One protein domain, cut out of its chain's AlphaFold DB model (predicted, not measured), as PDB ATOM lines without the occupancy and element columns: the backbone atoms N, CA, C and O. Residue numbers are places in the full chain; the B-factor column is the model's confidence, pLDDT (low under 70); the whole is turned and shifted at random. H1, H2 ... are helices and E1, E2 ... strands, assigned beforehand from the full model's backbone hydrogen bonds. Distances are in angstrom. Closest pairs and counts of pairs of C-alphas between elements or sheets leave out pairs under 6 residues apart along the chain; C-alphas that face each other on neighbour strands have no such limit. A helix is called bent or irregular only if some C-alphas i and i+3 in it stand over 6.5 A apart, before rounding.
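What this domain is: This is residues 2 to 138 of the 401 residues of the protein "ZFYV1" of Poeciliopsis prolifica (blackstripe livebearer) (UniProt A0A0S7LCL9). A small sheet of three parallel strands, in the order E1 E2 E3, has H5 lengthwise over one face and H4 slantwise over the other, while the long bent helix H2 grazes the sheet and reaches past it to its second arm, H2b. H1 packs on the first arm, H2a, nearly at right angles. The printed part has 137 residues and is of mixed class, with five named helices and three named strands in the order H1 E1 H2 H3 E2 H4 E3 H5. It is compact, radius of gyration of the C-alphas 15.9 A, but elongated, spanning 51 by 31 by 30 A.

How they stand to each other: E1, residues 13 to 18, and E3, residues 108 to 115, are edge strands; E2, residues 65 to 72, is inner. N 16 and O 67 are within hydrogen-bond range at 2.8 A, as are N 112 and O 68 at 2.9 A. H5, residues 124 to 135, lies over E2 at a height over the sheet of 9.6 A and runs along the strands; its closest C-alphas to E2 are Leu 126 and Phe 69, 7.2 A. H4, residues 87 to 98, is on the opposite face, over E3 at a height of 9.8 A, only just slantwise to it at 58 degrees on the local plane; the closest C-alphas are Asp 89 and Gln 110, 5.4 A. H2, residues 25 to 52, was assigned as one helix by its hydrogen bonds but is bent, C-alphas 41 and 44 being 7.7 A apart; its arms H2a, residues 25 to 41, and H2b, residues 44 to 52, stand at a steep tilt of 59 degrees. H2a only grazes the sheet, with residues 27 to 31. H1, residues 2 to 10, touches residues 34 to 38 of H2a, about perpendicular at 73 degrees, closest C-alphas Leu 5 and Tyr 38, 6.1 A. H2b and H3, residues 59 to 62, only just touch, with 3 pairs of C-alphas within 8 A, the closest Leu 46 and Leu 59, 6.7 A. E1, H2, H3, E2 and E2, H4, E3 form strand-helix-strand units, parallel neighbour strands joined through helices, both with right-handed crossovers. In H1, H2a, H2b, H4 and H5 every O i to N i+4 pair is within hydrogen-bond range; H3 is too short for one.

Where its parts are: H1 begins at C-alpha 2, (46.801, 27.242, 11.156), and H5 ends at C-alpha 135, (38.743, 48.749, -5.608). From first to last C-alpha H2a measures 24.3 A, E3 23.1 A and E2 22.4 A.

The domain as a whole: The C-alphas farthest apart, of Arg 52 and Thr 118, are 52.1 A apart. The printed part has no cut. The link from E2 to H4, residues 73 to 86, is long. Mean pLDDT of the printed part is 90.7; residue 83 is under 70.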
ATOM      1  N   ARG A   2      46.054  27.374  12.430       82.00
ATOM      2  CA  ARG A   2      46.801  27.242  11.156       82.00
ATOM      3  C   ARG A   2      46.014  27.671   9.911       82.00
ATOM      4  O   ARG A   2      46.523  28.451   9.120       82.00
ATOM      5  N   LEU A   3      44.766  27.217   9.764       85.25
ATOM      6  CA  LEU A   3      43.905  27.620   8.643       85.25
ATOM      7  C   LEU A   3      43.658  29.137   8.619       85.25
ATOM      8  O   LEU A   3      43.755  29.751   7.565       85.25
ATOM      9  N   LEU A   4      43.406  29.738   9.785       87.81
ATOM     10  CA  LEU A   4      43.174  31.177   9.909       87.81
ATOM     11  C   LEU A   4      44.389  31.985   9.433       87.81
ATOM     12  O   LEU A   4      44.217  32.926   8.671       87.81
ATOM     13  N   LEU A   5      45.609  31.585   9.802       87.94
ATOM     14  CA  LEU A   5      46.832  32.252   9.335       87.94
ATOM     15  C   LEU A   5      46.984  32.188   7.811       87.94
ATOM     16  O   LEU A   5      47.333  33.193   7.201       87.94
ATOM     17  N   LYS A   6      46.679  31.035   7.198       88.69
ATOM     18  CA  LYS A   6      46.698  30.887   5.734       88.69
ATOM     19  C   LYS A   6      45.690  31.824   5.072       88.69
ATOM     20  O   LYS A   6      46.051  32.539   4.146       88.69
ATOM     21  N   VAL A   7      44.453  31.850   5.580       88.50
ATOM     22  CA  VAL A   7      43.384  32.727   5.074       88.50
ATOM     23  C   VAL A   7      43.793  34.194   5.184       88.50
ATOM     24  O   VAL A   7      43.720  34.910   4.192       88.50
ATOM     25  N   LEU A   8      44.280  34.635   6.347       90.44
ATOM     26  CA  LEU A   8      44.699  36.023   6.562       90.44
ATOM     27  C   LEU A   8      45.870  36.437   5.659       90.44
ATOM     28  O   LEU A   8      45.898  37.571   5.198       90.44
ATOM     29  N   ALA A   9      46.823  35.538   5.395       86.94
ATOM     30  CA  ALA A   9      47.977  35.841   4.551       86.94
ATOM     31  C   ALA A   9      47.590  36.092   3.086       86.94
ATOM     32  O   ALA A   9      48.107  37.023   2.462       86.94
ATOM     33  N   VAL A  10      46.672  35.292   2.537       87.50
ATOM     34  CA  VAL A  10      46.312  35.379   1.112       87.50
ATOM     35  C   VAL A  10      45.175  36.352   0.826       87.50
ATOM     36  O   VAL A  10      45.107  36.890  -0.280       87.50
ATOM     37  N   SER A  11      44.295  36.592   1.796       89.50
ATOM     38  CA  SER A  11      43.105  37.422   1.599       89.50
ATOM     39  C   SER A  11      43.464  38.902   1.505       89.50
ATOM     40  O   SER A  11      44.322  39.387   2.235       89.50
ATOM     41  N   ASP A  12      42.762  39.628   0.637       89.19
ATOM     42  CA  ASP A  12      42.744  41.098   0.675       89.19
ATOM     43  C   ASP A  12      41.665  41.592   1.639       89.19
ATOM     44  O   ASP A  12      41.843  42.595   2.324       89.19
ATOM     45  N   ILE A  13      40.557  40.847   1.719       93.31
ATOM     46  CA  ILE A  13      39.387  41.159   2.537       93.31
ATOM     47  C   ILE A  13      38.971  39.905   3.295       93.31
ATOM     48  O   ILE A  13      38.841  38.825   2.719       93.31
ATOM     49  N   VAL A  14      38.714  40.060   4.586       95.38
ATOM     50  CA  VAL A  14      38.200  39.017   5.469       95.38
ATOM     51  C   VAL A  14      36.870  39.493   6.029       95.38
ATOM     52  O   VAL A  14      36.798  40.517   6.703       95.38
ATOM     53  N   VAL A  15      35.804  38.741   5.768       97.25
ATOM     54  CA  VAL A  15      34.477  39.047   6.311       97.25
ATOM     55  C   VAL A  15      34.240  38.190   7.552       97.25
ATOM     56  O   VAL A  15      34.059  36.976   7.453       97.25
ATOM     57  N   TYR A  16      34.218  38.822   8.725       96.94
ATOM     58  CA  TYR A  16      33.732  38.195   9.949       96.94
ATOM     59  C   TYR A  16      32.213  38.336   9.992       96.94
ATOM     60  O   TYR A  16      31.688  39.414  10.263       96.94
ATOM     61  N   ARG A  17      31.497  37.248   9.709       96.12
ATOM     62  CA  ARG A  17      30.035  37.221   9.775       96.12
ATOM     63  C   ARG A  17      29.563  36.823  11.169       96.12
ATOM     64  O   ARG A  17      29.961  35.782  11.682       96.12
ATOM     65  N   THR A  18      28.615  37.575  11.713       95.81
ATOM     66  CA  THR A  18      27.859  37.191  12.905       95.81
ATOM     67  C   THR A  18      26.362  37.412  12.703       95.81
ATOM     68  O   THR A  18      25.946  38.380  12.073       95.81
ATOM     69  N   ARG A  19      25.554  36.491  13.237       94.81
ATOM     70  CA  ARG A  19      24.090  36.623  13.354       94.81
ATOM     71  C   ARG A  19      23.647  36.895  14.793       94.81
ATOM     72  O   ARG A  19      22.486  36.719  15.141       94.81
ATOM     73  N   ALA A  20      24.600  37.216  15.667       94.25
ATOM     74  CA  ALA A  20      24.289  37.553  17.042       94.25
ATOM     75  C   ALA A  20      23.621  38.930  17.098       94.25
ATOM     76  O   ALA A  20      24.066  39.886  16.457       94.25
ATOM     77  N   GLU A  21      22.608  39.047  17.952       93.56
ATOM     78  CA  GLU A  21      21.899  40.305  18.197       93.56
ATOM     79  C   GLU A  21      22.837  41.406  18.733       93.56
ATOM     80  O   GLU A  21      22.554  42.594  18.603       93.56
ATOM     81  N   ARG A  22      23.989  41.052  19.317       93.38
ATOM     82  CA  ARG A  22      25.010  42.006  19.772       93.38
ATOM     83  C   ARG A  22      26.413  41.541  19.390       93.38
ATOM     84  O   ARG A  22      26.673  40.350  19.240       93.38
ATOM     85  N   LEU A  23      27.342  42.490  19.296       95.00
ATOM     86  CA  LEU A  23      28.768  42.193  19.153       95.00
ATOM     87  C   LEU A  23      29.337  41.772  20.517       95.00
ATOM     88  O   LEU A  23      29.585  42.607  21.385       95.00
ATOM     89  N   HIS A  24      29.504  40.466  20.721       94.31
ATOM     90  CA  HIS A  24      30.037  39.902  21.964       94.31
ATOM     91  C   HIS A  24      31.552  40.111  22.095       94.31
ATOM     92  O   HIS A  24      32.267  40.169  21.095       94.31
ATOM     93  N   ASN A  25      32.051  40.163  23.338       96.81
ATOM     94  CA  ASN A  25      33.481  40.319  23.636       96.81
ATOM     95  C   ASN A  25      34.351  39.247  22.951       96.81
ATOM     96  O   ASN A  25      35.462  39.557  22.524       96.81
ATOM     97  N   ASP A  26      33.829  38.032  22.773       95.94
ATOM     98  CA  ASP A  26      34.529  36.920  22.119       95.94
ATOM     99  C   ASP A  26      34.945  37.251  20.681       95.94
ATOM    100  O   ASP A  26      36.026  36.859  20.249       95.94
ATOM    101  N   MET A  27      34.141  38.032  19.947       96.69
ATOM    102  CA  MET A  27      34.508  38.497  18.606       96.69
ATOM    103  C   MET A  27      35.755  39.385  18.659       96.69
ATOM    104  O   MET A  27      36.685  39.200  17.875       96.69
ATOM    105  N   PHE A  28      35.783  40.350  19.580       97.88
ATOM    106  CA  PHE A  28      36.914  41.265  19.730       97.88
ATOM    107  C   PHE A  28      38.174  40.502  20.148       97.88
ATOM    108  O   PHE A  28      39.244  40.701  19.571       97.88
ATOM    109  N   GLN A  29      38.046  39.577  21.105       97.69
ATOM    110  CA  GLN A  29      39.146  38.714  21.535       97.69
ATOM    111  C   GLN A  29      39.650  37.824  20.397       97.69
ATOM    112  O   GLN A  29      40.861  37.680  20.230       97.69
ATOM    113  N   PHE A  30      38.746  37.265  19.590       96.56
ATOM    114  CA  PHE A  30      39.089  36.461  18.423       96.56
ATOM    115  C   PHE A  30      39.876  37.274  17.392       96.56
ATOM    116  O   PHE A  30      40.969  36.862  17.008       96.56
ATOM    117  N   LEU A  31      39.367  38.441  16.982       97.00
ATOM    118  CA  LEU A  31      40.025  39.299  15.990       97.00
ATOM    119  C   LEU A  31      41.380  39.821  16.488       97.00
ATOM    120  O   LEU A  31      42.351  39.813  15.735       97.00
ATOM    121  N   SER A  32      41.483  40.186  17.768       97.00
ATOM    122  CA  SER A  32      42.751  40.597  18.386       97.00
ATOM    123  C   SER A  32      43.755  39.447  18.480       97.00
ATOM    124  O   SER A  32      44.929  39.594  18.136       97.00
ATOM    125  N   SER A  33      43.300  38.250  18.857       96.19
ATOM    126  CA  SER A  33      44.149  37.053  18.873       96.19
ATOM    127  C   SER A  33      44.628  36.683  17.470       96.19
ATOM    128  O   SER A  33      45.788  36.313  17.293       96.19
ATOM    129  N   ALA A  34      43.760  36.821  16.465       95.31
ATOM    130  CA  ALA A  34      44.093  36.621  15.062       95.31
ATOM    131  C   ALA A  34      45.130  37.645  14.577       95.31
ATOM    132  O   ALA A  34      46.116  37.254  13.953       95.31
ATOM    133  N   SER A  35      44.956  38.922  14.934       95.00
ATOM    134  CA  SER A  35      45.906  40.005  14.651       95.00
ATOM    135  C   SER A  35      47.288  39.702  15.240       95.00
ATOM    136  O   SER A  35      48.295  39.638  14.529       95.00
ATOM    137  N   ARG A  36      47.341  39.381  16.536       94.25
ATOM    138  CA  ARG A  36      48.585  39.024  17.232       94.25
ATOM    139  C   ARG A  36      49.256  37.793  16.632       94.25
ATOM    140  O   ARG A  36      50.473  37.784  16.470       94.25
ATOM    141  N   ALA A  37      48.484  36.758  16.298       91.56
ATOM    142  CA  ALA A  37      49.016  35.551  15.673       91.56
ATOM    143  C   ALA A  37      49.587  35.845  14.277       91.56
ATOM    144  O   ALA A  37      50.672  35.367  13.951       91.56
ATOM    145  N   TYR A  38      48.900  36.662  13.475       91.19
ATOM    146  CA  TYR A  38      49.378  37.084  12.162       91.19
ATOM    147  C   TYR A  38      50.721  37.814  12.266       91.19
ATOM    148  O   TYR A  38      51.701  37.399  11.649       91.19
ATOM    149  N   LEU A  39      50.807  38.841  13.116       90.44
ATOM    150  CA  LEU A  39      52.054  39.581  13.315       90.44
ATOM    151  C   LEU A  39      53.166  38.682  13.852       90.44
ATOM    152  O   LEU A  39      54.288  38.751  13.354       90.44
ATOM    153  N   LYS A  40      52.866  37.787  14.800       89.00
ATOM    154  CA  LYS A  40      53.850  36.832  15.324       89.00
ATOM    155  C   LYS A  40      54.496  36.004  14.208       89.00
ATOM    156  O   LYS A  40      55.704  35.802  14.238       89.00
ATOM    157  N   HIS A  41      53.709  35.530  13.243       86.31
ATOM    158  CA  HIS A  41      54.188  34.598  12.219       86.31
ATOM    159  C   HIS A  41      54.701  35.255  10.935       86.31
ATOM    160  O   HIS A  41      55.453  34.604  10.215       86.31
ATOM    161  N   PHE A  42      54.307  36.499  10.644       87.38
ATOM    162  CA  PHE A  42      54.598  37.138   9.357       87.38
ATOM    163  C   PHE A  42      55.393  38.446   9.458       87.38
ATOM    164  O   PHE A  42      55.795  38.981   8.430       87.38
ATOM    165  N   THR A  43      55.662  38.985  10.656       87.94
ATOM    166  CA  THR A  43      56.374  40.277  10.791       87.94
ATOM    167  C   THR A  43      57.745  40.273  10.115       87.94
ATOM    168  O   THR A  43      58.115  41.269   9.494       87.94
ATOM    169  N   ARG A  44      58.522  39.187  10.225       85.00
ATOM    170  CA  ARG A  44      59.865  39.123   9.626       85.00
ATOM    171  C   ARG A  44      59.780  39.200   8.104       85.00
ATOM    172  O   ARG A  44      60.523  39.956   7.485       85.00
ATOM    173  N   GLU A  45      58.866  38.446   7.516       82.44
ATOM    174  CA  GLU A  45      58.660  38.358   6.079       82.44
ATOM    175  C   GLU A  45      58.055  39.644   5.521       82.44
ATOM    176  O   GLU A  45      58.519  40.120   4.493       82.44
ATOM    177  N   LEU A  46      57.099  40.256   6.225       84.88
ATOM    178  CA  LEU A  46      56.536  41.550   5.840       84.88
ATOM    179  C   LEU A  46      57.594  42.660   5.889       84.88
ATOM    180  O   LEU A  46      57.641  43.485   4.984       84.88
ATOM    181  N   LYS A  47      58.501  42.654   6.880       85.25
ATOM    182  CA  LYS A  47      59.652  43.580   6.920       85.25
ATOM    183  C   LYS A  47      60.620  43.345   5.762       85.25
ATOM    184  O   LYS A  47      61.038  44.302   5.114       85.25
ATOM    185  N   ALA A  48      60.966  42.084   5.493       82.25
ATOM    186  CA  ALA A  48      61.841  41.724   4.380       82.25
ATOM    187  C   ALA A  48      61.231  42.132   3.031       82.25
ATOM    188  O   ALA A  48      61.934  42.653   2.167       82.25
ATOM    189  N   LEU A  49      59.921  41.947   2.874       79.12
ATOM    190  CA  LEU A  49      59.175  42.380   1.702       79.12
ATOM    191  C   LEU A  49      59.155  43.902   1.582       79.12
ATOM    192  O   LEU A  49      59.487  44.409   0.518       79.12
ATOM    193  N   SER A  50      58.831  44.625   2.659       80.62
ATOM    194  CA  SER A  50      58.813  46.095   2.675       80.62
ATOM    195  C   SER A  50      60.153  46.666   2.216       80.62
ATOM    196  O   SER A  50      60.191  47.549   1.369       80.62
ATOM    197  N   SER A  51      61.255  46.093   2.713       81.44
ATOM    198  CA  SER A  51      62.613  46.481   2.328       81.44
ATOM    199  C   SER A  51      62.930  46.138   0.869       81.44
ATOM    200  O   SER A  51      63.420  46.997   0.143       81.44
ATOM    201  N   ARG A  52      62.615  44.919   0.411       77.62
ATOM    202  CA  ARG A  52      62.863  44.480  -0.976       77.62
ATOM    203  C   ARG A  52      62.029  45.251  -2.004       77.62
ATOM    204  O   ARG A  52      62.479  45.439  -3.129       77.62
ATOM    205  N   CYS A  53      60.822  45.661  -1.623       73.06
ATOM    206  CA  CYS A  53      59.863  46.359  -2.476       73.06
ATOM    207  C   CYS A  53      59.939  47.890  -2.353       73.06
ATOM    208  O   CYS A  53      59.194  48.578  -3.045       73.06
ATOM    209  N   GLY A  54      60.787  48.432  -1.471       74.88
ATOM    210  CA  GLY A  54      60.861  49.876  -1.224       74.88
ATOM    211  C   GLY A  54      59.536  50.478  -0.741       74.88
ATOM    212  O   GLY A  54      59.221  51.619  -1.066       74.88
ATOM    213  N   LEU A  55      58.728  49.701  -0.013       74.88
ATOM    214  CA  LEU A  55      57.464  50.177   0.541       74.88
ATOM    215  C   LEU A  55      57.748  50.953   1.831       74.88
ATOM    216  O   LEU A  55      58.212  50.365   2.809       74.88
ATOM    217  N   ASP A  56      57.433  52.247   1.836       74.25
ATOM    218  CA  ASP A  56      57.456  53.100   3.031       74.25
ATOM    219  C   ASP A  56      56.052  53.189   3.643       74.25
ATOM    220  O   ASP A  56      55.363  54.207   3.571       74.25
ATOM    221  N   VAL A  57      55.562  52.056   4.151       76.12
ATOM    222  CA  VAL A  57      54.245  51.968   4.792       76.12
ATOM    223  C   VAL A  57      54.316  51.152   6.083       76.12
ATOM    224  O   VAL A  57      55.115  50.217   6.188       76.12
ATOM    225  N   PRO A  58      53.461  51.445   7.081       82.56
ATOM    226  CA  PRO A  58      53.364  50.620   8.279       82.56
ATOM    227  C   PRO A  58      53.017  49.168   7.929       82.56
ATOM    228  O   PRO A  58      52.177  48.924   7.065       82.56
ATOM    229  N   LEU A  59      53.580  48.193   8.652       82.44
ATOM    230  CA  LEU A  59      53.282  46.765   8.435       82.44
ATOM    231  C   LEU A  59      51.787  46.437   8.575       82.44
ATOM    232  O   LEU A  59      51.305  45.508   7.931       82.44
ATOM    233  N   SER A  60      51.057  47.217   9.378       81.19
ATOM    234  CA  SER A  60      49.604  47.111   9.532       81.19
ATOM    235  C   SER A  60      48.850  47.336   8.224       81.19
ATOM    236  O   SER A  60      47.841  46.686   7.972       81.19
ATOM    237  N   SER A  61      49.374  48.188   7.339       83.38
ATOM    238  CA  SER A  61      48.774  48.448   6.026       83.38
ATOM    239  C   SER A  61      48.907  47.270   5.058       83.38
ATOM    240  O   SER A  61      48.158  47.199   4.086       83.38
ATOM    241  N   LEU A  62      49.841  46.346   5.318       84.44
ATOM    242  CA  LEU A  62      50.141  45.215   4.443       84.44
ATOM    243  C   LEU A  62      49.233  44.009   4.697       84.44
ATOM    244  O   LEU A  62      49.256  43.070   3.904       84.44
ATOM    245  N   GLY A  63      48.467  43.991   5.787       88.56
ATOM    246  CA  GLY A  63      47.522  42.916   6.077       88.56
ATOM    247  C   GLY A  63      46.156  43.090   5.404       88.56
ATOM    248  O   GLY A  63      45.909  44.089   4.722       88.56
ATOM    249  N   PRO A  64      45.254  42.111   5.578       91.88
ATOM    250  CA  PRO A  64      43.915  42.169   5.006       91.88
ATOM    251  C   PRO A  64      43.067  43.267   5.657       91.88
ATOM    252  O   PRO A  64      43.241  43.593   6.835       91.88
ATOM    253  N   ALA A  65      42.097  43.778   4.907       94.06
ATOM    254  CA  ALA A  65      40.979  44.528   5.459       94.06
ATOM    255  C   ALA A  65      39.996  43.561   6.134       94.06
ATOM    256  O   ALA A  65      39.726  42.474   5.616       94.06
ATOM    257  N   VAL A  66      39.432  43.946   7.276       96.06
ATOM    258  CA  VAL A  66      38.429  43.149   7.991       96.06
ATOM    259  C   VAL A  66      37.088  43.866   7.972       96.06
ATOM    260  O   VAL A  66      36.973  45.001   8.424       96.06
ATOM    261  N   ILE A  67      36.053  43.172   7.503       97.75
ATOM    262  CA  ILE A  67      34.667  43.632   7.579       97.75
ATOM    263  C   ILE A  67      33.947  42.792   8.631       97.75
ATOM    264  O   ILE A  67      33.753  41.588   8.457       97.75
ATOM    265  N   VAL A  68      33.534  43.425   9.724       98.00
ATOM    266  CA  VAL A  68      32.628  42.845  10.716       98.00
ATOM    267  C   VAL A  68      31.207  43.022  10.203       98.00
ATOM    268  O   VAL A  68      30.613  44.092  10.332       98.00
ATOM    269  N   PHE A  69      30.669  41.966   9.600       97.75
ATOM    270  CA  PHE A  69      29.304  41.944   9.099       97.75
ATOM    271  C   PHE A  69      28.352  41.367  10.151       97.75
ATOM    272  O   PHE A  69      28.428  40.178  10.481       97.75
ATOM    273  N   GLN A  70      27.452  42.205  10.662       97.12
ATOM    274  CA  GLN A  70      26.437  41.818  11.636       97.12
ATOM    275  C   GLN A  70      25.048  41.804  10.998       97.12
ATOM    276  O   GLN A  70      24.577  42.809  10.472       97.12
ATOM    277  N   GLU A  71      24.378  40.668  11.112       96.25
ATOM    278  CA  GLU A  71      22.976  40.489  10.755       96.25
ATOM    279  C   GLU A  71      22.159  40.369  12.050       96.25
ATOM    280  O   GLU A  71      22.418  39.465  12.845       96.25
ATOM    281  N   THR A  72      21.216  41.284  12.291       95.38
ATOM    282  CA  THR A  72      20.348  41.281  13.486       95.38
ATOM    283  C   THR A  72      18.876  41.223  13.100       95.38
ATOM    284  O   THR A  72      18.513  41.583  11.979       95.38
ATOM    285  N   THR A  73      18.015  40.791  14.021       94.12
ATOM    286  CA  THR A  73      16.556  40.803  13.804       94.12
ATOM    287  C   THR A  73      15.875  41.793  14.739       94.12
ATOM    288  O   THR A  73      14.980  42.531  14.332       94.12
ATOM    289  N   HIS A  74      16.314  41.841  15.998       91.62
ATOM    290  CA  HIS A  74      15.591  42.519  17.073       91.62
ATOM    291  C   HIS A  74      16.360  43.689  17.682       91.62
ATOM    292  O   HIS A  74      15.791  44.465  18.448       91.62
ATOM    293  N   THR A  75      17.640  43.842  17.353       92.81
ATOM    294  CA  THR A  75      18.474  44.927  17.867       92.81
ATOM    295  C   THR A  75      18.798  45.973  16.815       92.81
ATOM    296  O   THR A  75      18.936  45.684  15.624       92.81
ATOM    297  N   GLN A  76      18.941  47.203  17.301       91.88
ATOM    298  CA  GLN A  76      19.483  48.313  16.532       91.88
ATOM    299  C   GLN A  76      20.950  48.064  16.180       91.88
ATOM    300  O   GLN A  76      21.698  47.430  16.931       91.88
ATOM    301  N   LEU A  77      21.351  48.588  15.025       93.62
ATOM    302  CA  LEU A  77      22.708  48.459  14.516       93.62
ATOM    303  C   LEU A  77      23.668  49.373  15.280       93.62
ATOM    304  O   LEU A  77      23.290  50.429  15.795       93.62
ATOM    305  N   LEU A  78      24.945  48.991  15.307       92.75
ATOM    306  CA  LEU A  78      25.980  49.829  15.903       92.75
ATOM    307  C   LEU A  78      26.037  51.181  15.175       92.75
ATOM    308  O   LEU A  78      26.212  51.233  13.960       92.75
ATOM    309  N   GLY A  79      25.897  52.277  15.926       87.94
ATOM    310  CA  GLY A  79      25.969  53.634  15.381       87.94
ATOM    311  C   GLY A  79      24.727  54.104  14.614       87.94
ATOM    312  O   GLY A  79      24.805  55.142  13.962       87.94
ATOM    313  N   GLN A  80      23.595  53.393  14.701       85.94
ATOM    314  CA  GLN A  80      22.350  53.729  13.993       85.94
ATOM    315  C   GLN A  80      21.830  55.149  14.280       85.94
ATOM    316  O   GLN A  80      21.288  55.791  13.384       85.94
ATOM    317  N   ASP A  81      22.036  55.662  15.494       80.88
ATOM    318  CA  ASP A  81      21.521  56.975  15.910       80.88
ATOM    319  C   ASP A  81      22.375  58.161  15.426       80.88
ATOM    320  O   ASP A  81      22.051  59.322  15.682       80.88
ATOM    321  N   SER A  82      23.491  57.902  14.739       78.00
ATOM    322  CA  SER A  82      24.461  58.932  14.361       78.00
ATOM    323  C   SER A  82      24.435  59.250  12.870       78.00
ATOM    324  O   SER A  82      24.403  58.368  12.022       78.00
ATOM    325  N   LYS A  83      24.490  60.548  12.545       67.19
ATOM    326  CA  LYS A  83      24.374  61.065  11.168       67.19
ATOM    327  C   LYS A  83      25.710  61.170  10.411       67.19
ATOM    328  O   LYS A  83      25.719  61.626   9.273       67.19
ATOM    329  N   GLY A  84      26.829  60.798  11.034       72.38
ATOM    330  CA  GLY A  84      28.161  60.892  10.432       72.38
ATOM    331  C   GLY A  84      28.617  59.570   9.797       72.38
ATOM    332  O   GLY A  84      28.510  58.532  10.458       72.38
ATOM    333  N   PRO A  85      29.158  59.571   8.562       75.12
ATOM    334  CA  PRO A  85      29.812  58.386   8.004       75.12
ATOM    335  C   PRO A  85      30.990  57.951   8.896       75.12
ATOM    336  O   PRO A  85      31.674  58.788   9.479       75.12
ATOM    337  N   GLY A  86      31.212  56.638   9.037       83.12
ATOM    338  CA  GLY A  86      32.320  56.074   9.831       83.12
ATOM    339  C   GLY A  86      32.132  56.100  11.358       83.12
ATOM    340  O   GLY A  86      33.010  55.657  12.103       83.12
ATOM    341  N   TYR A  87      30.989  56.573  11.866       89.81
ATOM    342  CA  TYR A  87      30.742  56.598  13.311       89.81
ATOM    343  C   TYR A  87      30.682  55.192  13.930       89.81
ATOM    344  O   TYR A  87      31.245  54.955  14.997       89.81
ATOM    345  N   ALA A  88      30.052  54.237  13.239       92.75
ATOM    346  CA  ALA A  88      30.006  52.845  13.686       92.75
ATOM    347  C   ALA A  88      31.410  52.224  13.792       92.75
ATOM    348  O   ALA A  88      31.698  51.527  14.765       92.75
ATOM    349  N   ASP A  89      32.305  52.545  12.853       93.88
ATOM    350  CA  ASP A  89      33.703  52.100  12.878       93.88
ATOM    351  C   ASP A  89      34.444  52.699  14.077       93.88
ATOM    352  O   ASP A  89      35.187  52.006  14.769       93.88
ATOM    353  N   THR A  90      34.176  53.969  14.389       93.25
ATOM    354  CA  THR A  90      34.739  54.644  15.567       93.25
ATOM    355  C   THR A  90      34.286  53.973  16.863       93.25
ATOM    356  O   THR A  90      35.099  53.741  17.757       93.25
ATOM    357  N   LEU A  91      33.003  53.608  16.972       94.69
ATOM    358  CA  LEU A  91      32.488  52.863  18.122       94.69
ATOM    359  C   LEU A  91      33.095  51.460  18.224       94.69
ATOM    360  O   LEU A  91      33.418  51.011  19.324       94.69
ATOM    361  N   LEU A  92      33.271  50.779  17.090       95.69
ATOM    362  CA  LEU A  92      33.911  49.468  17.038       95.69
ATOM    363  C   LEU A  92      35.362  49.553  17.535       95.69
ATOM    364  O   LEU A  92      35.762  48.770  18.395       95.69
ATOM    365  N   GLN A  93      36.123  50.537  17.051       95.06
ATOM    366  CA  GLN A  93      37.506  50.789  17.465       95.06
ATOM    367  C   GLN A  93      37.608  51.189  18.935       95.06
ATOM    368  O   GLN A  93      38.439  50.657  19.670       95.06
ATOM    369  N   LYS A  94      36.706  52.057  19.405       95.31
ATOM    370  CA  LYS A  94      36.599  52.392  20.828       95.31
ATOM    371  C   LYS A  94      36.387  51.134  21.666       95.31
ATOM    372  O   LYS A  94      37.023  50.982  22.699       95.31
ATOM    373  N   ARG A  95      35.557  50.192  21.208       96.50
ATOM    374  CA  ARG A  95      35.326  48.944  21.940       96.50
ATOM    375  C   ARG A  95      36.562  48.042  21.994       96.50
ATOM    376  O   ARG A  95      36.791  47.431  23.034       96.50
ATOM    377  N   PHE A  96      37.364  47.970  20.930       97.50
ATOM    378  CA  PHE A  96      38.677  47.310  20.988       97.50
ATOM    379  C   PHE A  96      39.578  47.966  22.041       97.50
ATOM    380  O   PHE A  96      40.135  47.266  22.886       97.50
ATOM    381  N   HIS A  97      39.642  49.298  22.041       96.88
ATOM    382  CA  HIS A  97      40.430  50.066  23.001       96.88
ATOM    383  C   HIS A  97      39.976  49.850  24.454       96.88
ATOM    384  O   HIS A  97      40.802  49.523  25.304       96.88
ATOM    385  N   ASP A  98      38.671  49.936  24.730       97.69
ATOM    386  CA  ASP A  98      38.087  49.725  26.063       97.69
ATOM    387  C   ASP A  98      38.390  48.316  26.610       97.69
ATOM    388  O   ASP A  98      38.505  48.115  27.818       97.69
ATOM    389  N   LEU A  99      38.532  47.328  25.722       97.50
ATOM    390  CA  LEU A  99      38.896  45.953  26.070       97.50
ATOM    391  C   LEU A  99      40.416  45.722  26.138       97.50
ATOM    392  O   LEU A  99      40.839  44.598  26.400       97.50
ATOM    393  N   SER A 100      41.238  46.754  25.912       97.56
ATOM    394  CA  SER A 100      42.702  46.647  25.792       97.56
ATOM    395  C   SER A 100      43.138  45.642  24.713       97.56
ATOM    396  O   SER A 100      44.056  44.842  24.906       97.56
ATOM    397  N   LEU A 101      42.446  45.655  23.573       97.56
ATOM    398  CA  LEU A 101      42.676  44.776  22.429       97.56
ATOM    399  C   LEU A 101      43.133  45.579  21.204       97.56
ATOM    400  O   LEU A 101      42.742  46.730  21.030       97.56
ATOM    401  N   GLY A 102      43.933  44.945  20.342       93.81
ATOM    402  CA  GLY A 102      44.526  45.568  19.160       93.81
ATOM    403  C   GLY A 102      44.179  44.848  17.857       93.81
ATOM    404  O   GLY A 102      43.873  43.653  17.847       93.81
ATOM    405  N   THR A 103      44.214  45.585  16.747       94.88
ATOM    406  CA  THR A 103      43.935  45.090  15.385       94.88
ATOM    407  C   THR A 103      45.042  45.471  14.401       94.88
ATOM    408  O   THR A 103      44.797  45.717  13.226       94.88
ATOM    409  N   GLU A 104      46.275  45.548  14.890       93.44
ATOM    410  CA  GLU A 104      47.451  46.081  14.200       93.44
ATOM    411  C   GLU A 104      47.882  45.254  12.983       93.44
ATOM    412  O   GLU A 104      48.669  45.724  12.173       93.44
ATOM    413  N   ALA A 105      47.400  44.021  12.838       91.81
ATOM    414  CA  ALA A 105      47.632  43.213  11.648       91.81
ATOM    415  C   ALA A 105      46.749  43.598  10.462       91.81
ATOM    416  O   ALA A 105      47.013  43.130   9.359       91.81
ATOM    417  N   PHE A 106      45.663  44.337  10.685       93.44
ATOM    418  CA  PHE A 106      44.645  44.586   9.674       93.44
ATOM    419  C   PHE A 106      44.786  46.001   9.127       93.44
ATOM    420  O   PHE A 106      44.951  46.956   9.886       93.44
ATOM    421  N   SER A 107      44.686  46.138   7.806       91.75
ATOM    422  CA  SER A 107      44.793  47.441   7.137       91.75
ATOM    423  C   SER A 107      43.595  48.339   7.438       91.75
ATOM    424  O   SER A 107      43.712  49.561   7.452       91.75
ATOM    425  N   SER A 108      42.444  47.729   7.722       92.94
ATOM    426  CA  SER A 108      41.255  48.390   8.249       92.94
ATOM    427  C   SER A 108      40.369  47.389   8.990       92.94
ATOM    428  O   SER A 108      40.430  46.183   8.739       92.94
ATOM    429  N   VAL A 109      39.535  47.893   9.903       95.19
ATOM    430  CA  VAL A 109      38.455  47.125  10.533       95.19
ATOM    431  C   VAL A 109      37.183  47.959  10.459       95.19
ATOM    432  O   VAL A 109      37.094  48.997  11.112       95.19
ATOM    433  N   GLN A 110      36.231  47.506   9.648       95.75
ATOM    434  CA  GLN A 110      34.991  48.210   9.328       95.75
ATOM    435  C   GLN A 110      33.780  47.427   9.842       95.75
ATOM    436  O   GLN A 110      33.740  46.200   9.744       95.75
ATOM    437  N   TYR A 111      32.772  48.125  10.354       96.88
ATOM    438  CA  TYR A 111      31.478  47.561  10.707       96.88
ATOM    439  C   TYR A 111      30.476  47.714   9.559       96.88
ATOM    440  O   TYR A 111      30.280  48.799   9.016       96.88
ATOM    441  N   VAL A 112      29.771  46.629   9.240       96.25
ATOM    442  CA  VAL A 112      28.622  46.649   8.332       96.25
ATOM    443  C   VAL A 112      27.468  45.897   8.982       96.25
ATOM    444  O   VAL A 112      27.516  44.682   9.153       96.25
ATOM    445  N   GLY A 113      26.414  46.625   9.339       95.06
ATOM    446  CA  GLY A 113      25.207  46.064   9.938       95.06
ATOM    447  C   GLY A 113      24.044  45.982   8.950       95.06
ATOM    448  O   GLY A 113      23.840  46.902   8.152       95.06
ATOM    449  N   THR A 114      23.245  44.920   9.039       95.44
ATOM    450  CA  THR A 114      21.927  44.832   8.399       95.44
ATOM    451  C   THR A 114      20.903  44.264   9.377       95.44
ATOM    452  O   THR A 114      21.199  43.327  10.121       95.44
ATOM    453  N   GLN A 115      19.703  44.848   9.391       95.44
ATOM    454  CA  GLN A 115      18.594  44.372  10.212       95.44
ATOM    455  C   GLN A 115      17.586  43.656   9.309       95.44
ATOM    456  O   GLN A 115      16.996  44.274   8.424       95.44
ATOM    457  N   THR A 116      17.388  42.357   9.525       95.00
ATOM    458  CA  THR A 116      16.502  41.520   8.703       95.00
ATOM    459  C   THR A 116      15.165  41.332   9.404       95.00
ATOM    460  O   THR A 116      14.961  40.357  10.116       95.00
ATOM    461  N   ILE A 117      14.240  42.271   9.202       91.88
ATOM    462  CA  ILE A 117      12.876  42.179   9.757       91.88
ATOM    463  C   ILE A 117      12.049  41.145   8.981       91.88
ATOM    464  O   ILE A 117      11.273  40.385   9.556       91.88
ATOM    465  N   THR A 118      12.216  41.105   7.660       92.75
ATOM    466  CA  THR A 118      11.531  40.161   6.776       92.75
ATOM    467  C   THR A 118      12.548  39.600   5.787       92.75
ATOM    468  O   THR A 118      13.139  40.380   5.043       92.75
ATOM    469  N   PRO A 119      12.798  38.278   5.780       92.69
ATOM    470  CA  PRO A 119      13.695  37.659   4.810       92.69
ATOM    471  C   PRO A 119      13.228  37.872   3.355       92.69
ATOM    472  O   PRO A 119      12.019  37.937   3.115       92.69
ATOM    473  N   PRO A 120      14.149  37.900   2.375       94.69
ATOM    474  CA  PRO A 120      15.588  37.666   2.511       94.69
ATOM    475  C   PRO A 120      16.366  38.886   3.029       94.69
ATOM    476  O   PRO A 120      15.970  40.030   2.842       94.69
ATOM    477  N   THR A 121      17.512  38.619   3.656       94.94
ATOM    478  CA  THR A 121      18.463  39.629   4.140       94.94
ATOM    479  C   THR A 121      18.967  40.521   3.005       94.94
ATOM    480  O   THR A 121      19.453  40.019   1.989       94.94
ATOM    481  N   ASP A 122      18.926  41.842   3.198       95.00
ATOM    482  CA  ASP A 122      19.550  42.793   2.275       95.00
ATOM    483  C   ASP A 122      21.068  42.858   2.508       95.00
ATOM    484  O   ASP A 122      21.549  43.336   3.542       95.00
ATOM    485  N   TYR A 123      21.821  42.374   1.518       96.56
ATOM    486  CA  TYR A 123      23.286  42.368   1.500       96.56
ATOM    487  C   TYR A 123      23.891  43.550   0.726       96.56
ATOM    488  O   TYR A 123      25.111  43.594   0.560       96.56
ATOM    489  N   SER A 124      23.092  44.520   0.269       96.25
ATOM    490  CA  SER A 124      23.568  45.628  -0.573       96.25
ATOM    491  C   SER A 124      24.682  46.436   0.095       96.25
ATOM    492  O   SER A 124      25.707  46.697  -0.530       96.25
ATOM    493  N   LYS A 125      24.546  46.734   1.396       94.25
ATOM    494  CA  LYS A 125      25.580  47.443   2.173       94.25
ATOM    495  C   LYS A 125      26.879  46.646   2.307       94.25
ATOM    496  O   LYS A 125      27.964  47.215   2.229       94.25
ATOM    497  N   LEU A 126      26.783  45.326   2.490       96.44
ATOM    498  CA  LEU A 126      27.960  44.454   2.531       96.44
ATOM    499  C   LEU A 126      28.649  44.418   1.169       96.44
ATOM    500  O   LEU A 126      29.869  44.533   1.097       96.44
ATOM    501  N   LEU A 127      27.873  44.286   0.094       97.25
ATOM    502  CA  LEU A 127      28.396  44.273  -1.264       97.25
ATOM    503  C   LEU A 127      29.082  45.598  -1.618       97.25
ATOM    504  O   LEU A 127      30.139  45.585  -2.244       97.25
ATOM    505  N   GLU A 128      28.512  46.729  -1.203       95.94
ATOM    506  CA  GLU A 128      29.121  48.049  -1.366       95.94
ATOM    507  C   GLU A 128      30.451  48.156  -0.611       95.94
ATOM    508  O   GLU A 128      31.461  48.508  -1.220       95.94
ATOM    509  N   ALA A 129      30.488  47.770   0.669       94.88
ATOM    510  CA  ALA A 129      31.713  47.786   1.469       94.88
ATOM    511  C   ALA A 129      32.804  46.875   0.879       94.88
ATOM    512  O   ALA A 129      33.958  47.280   0.754       94.88
ATOM    513  N   VAL A 130      32.441  45.666   0.435       95.62
ATOM    514  CA  VAL A 130      33.376  44.757  -0.245       95.62
ATOM    515  C   VAL A 130      33.895  45.386  -1.538       95.62
ATOM    516  O   VAL A 130      35.100  45.377  -1.763       95.62
ATOM    517  N   ARG A 131      33.032  45.981  -2.373       94.88
ATOM    518  CA  ARG A 131      33.455  46.654  -3.617       94.88
ATOM    519  C   ARG A 131      34.408  47.816  -3.350       94.88
ATOM    520  O   ARG A 131      35.390  47.955  -4.072       94.88
ATOM    521  N   GLN A 132      34.147  48.622  -2.323       92.31
ATOM    522  CA  GLN A 132      35.041  49.712  -1.924       92.31
ATOM    523  C   GLN A 132      36.429  49.183  -1.542       92.31
ATOM    524  O   GLN A 132      37.431  49.715  -2.016       92.31
ATOM    525  N   GLN A 133      36.495  48.103  -0.756       91.50
ATOM    526  CA  GLN A 133      37.766  47.488  -0.363       91.50
ATOM    527  C   GLN A 133      38.486  46.817  -1.546       91.50
ATOM    528  O   GLN A 133      39.694  46.973  -1.679       91.50
ATOM    529  N   VAL A 134      37.769  46.125  -2.443       89.56
ATOM    530  CA  VAL A 134      38.361  45.487  -3.640       89.56
ATOM    531  C   VAL A 134      38.953  46.529  -4.588       89.56
ATOM    532  O   VAL A 134      40.013  46.308  -5.168       89.56
ATOM    533  N   ASN A 135      38.282  47.670  -4.740       87.81
ATOM    534  CA  ASN A 135      38.743  48.749  -5.608       87.81
ATOM    535  C   ASN A 135      39.878  49.576  -4.981       87.81
ATOM    536  O   ASN A 135      40.500  50.379  -5.676       87.81
ATOM    537  N   ASN A 136      40.165  49.403  -3.687       85.81
ATOM    538  CA  ASN A 136      41.274  50.074  -3.026       85.81
ATOM    539  C   ASN A 136      42.598  49.359  -3.326       85.81
ATOM    540  O   ASN A 136      43.079  48.533  -2.552       85.81
ATOM    541  N   THR A 137      43.228  49.734  -4.437       78.12
ATOM    542  CA  THR A 137      44.509  49.156  -4.856       78.12
ATOM    543  C   THR A 137      45.728  49.874  -4.275       78.12
ATOM    544  O   THR A 137      46.824  49.751  -4.820       78.12
ATOM    545  N   HIS A 138      45.583  50.659  -3.199       77.44
ATOM    546  CA  HIS A 138      46.691  51.454  -2.658       77.44
ATOM    547  C   HIS A 138      47.872  50.581  -2.204       77.44
ATOM    548  O   HIS A 138      49.029  50.941  -2.420       77.44
TER     549      HIS A 138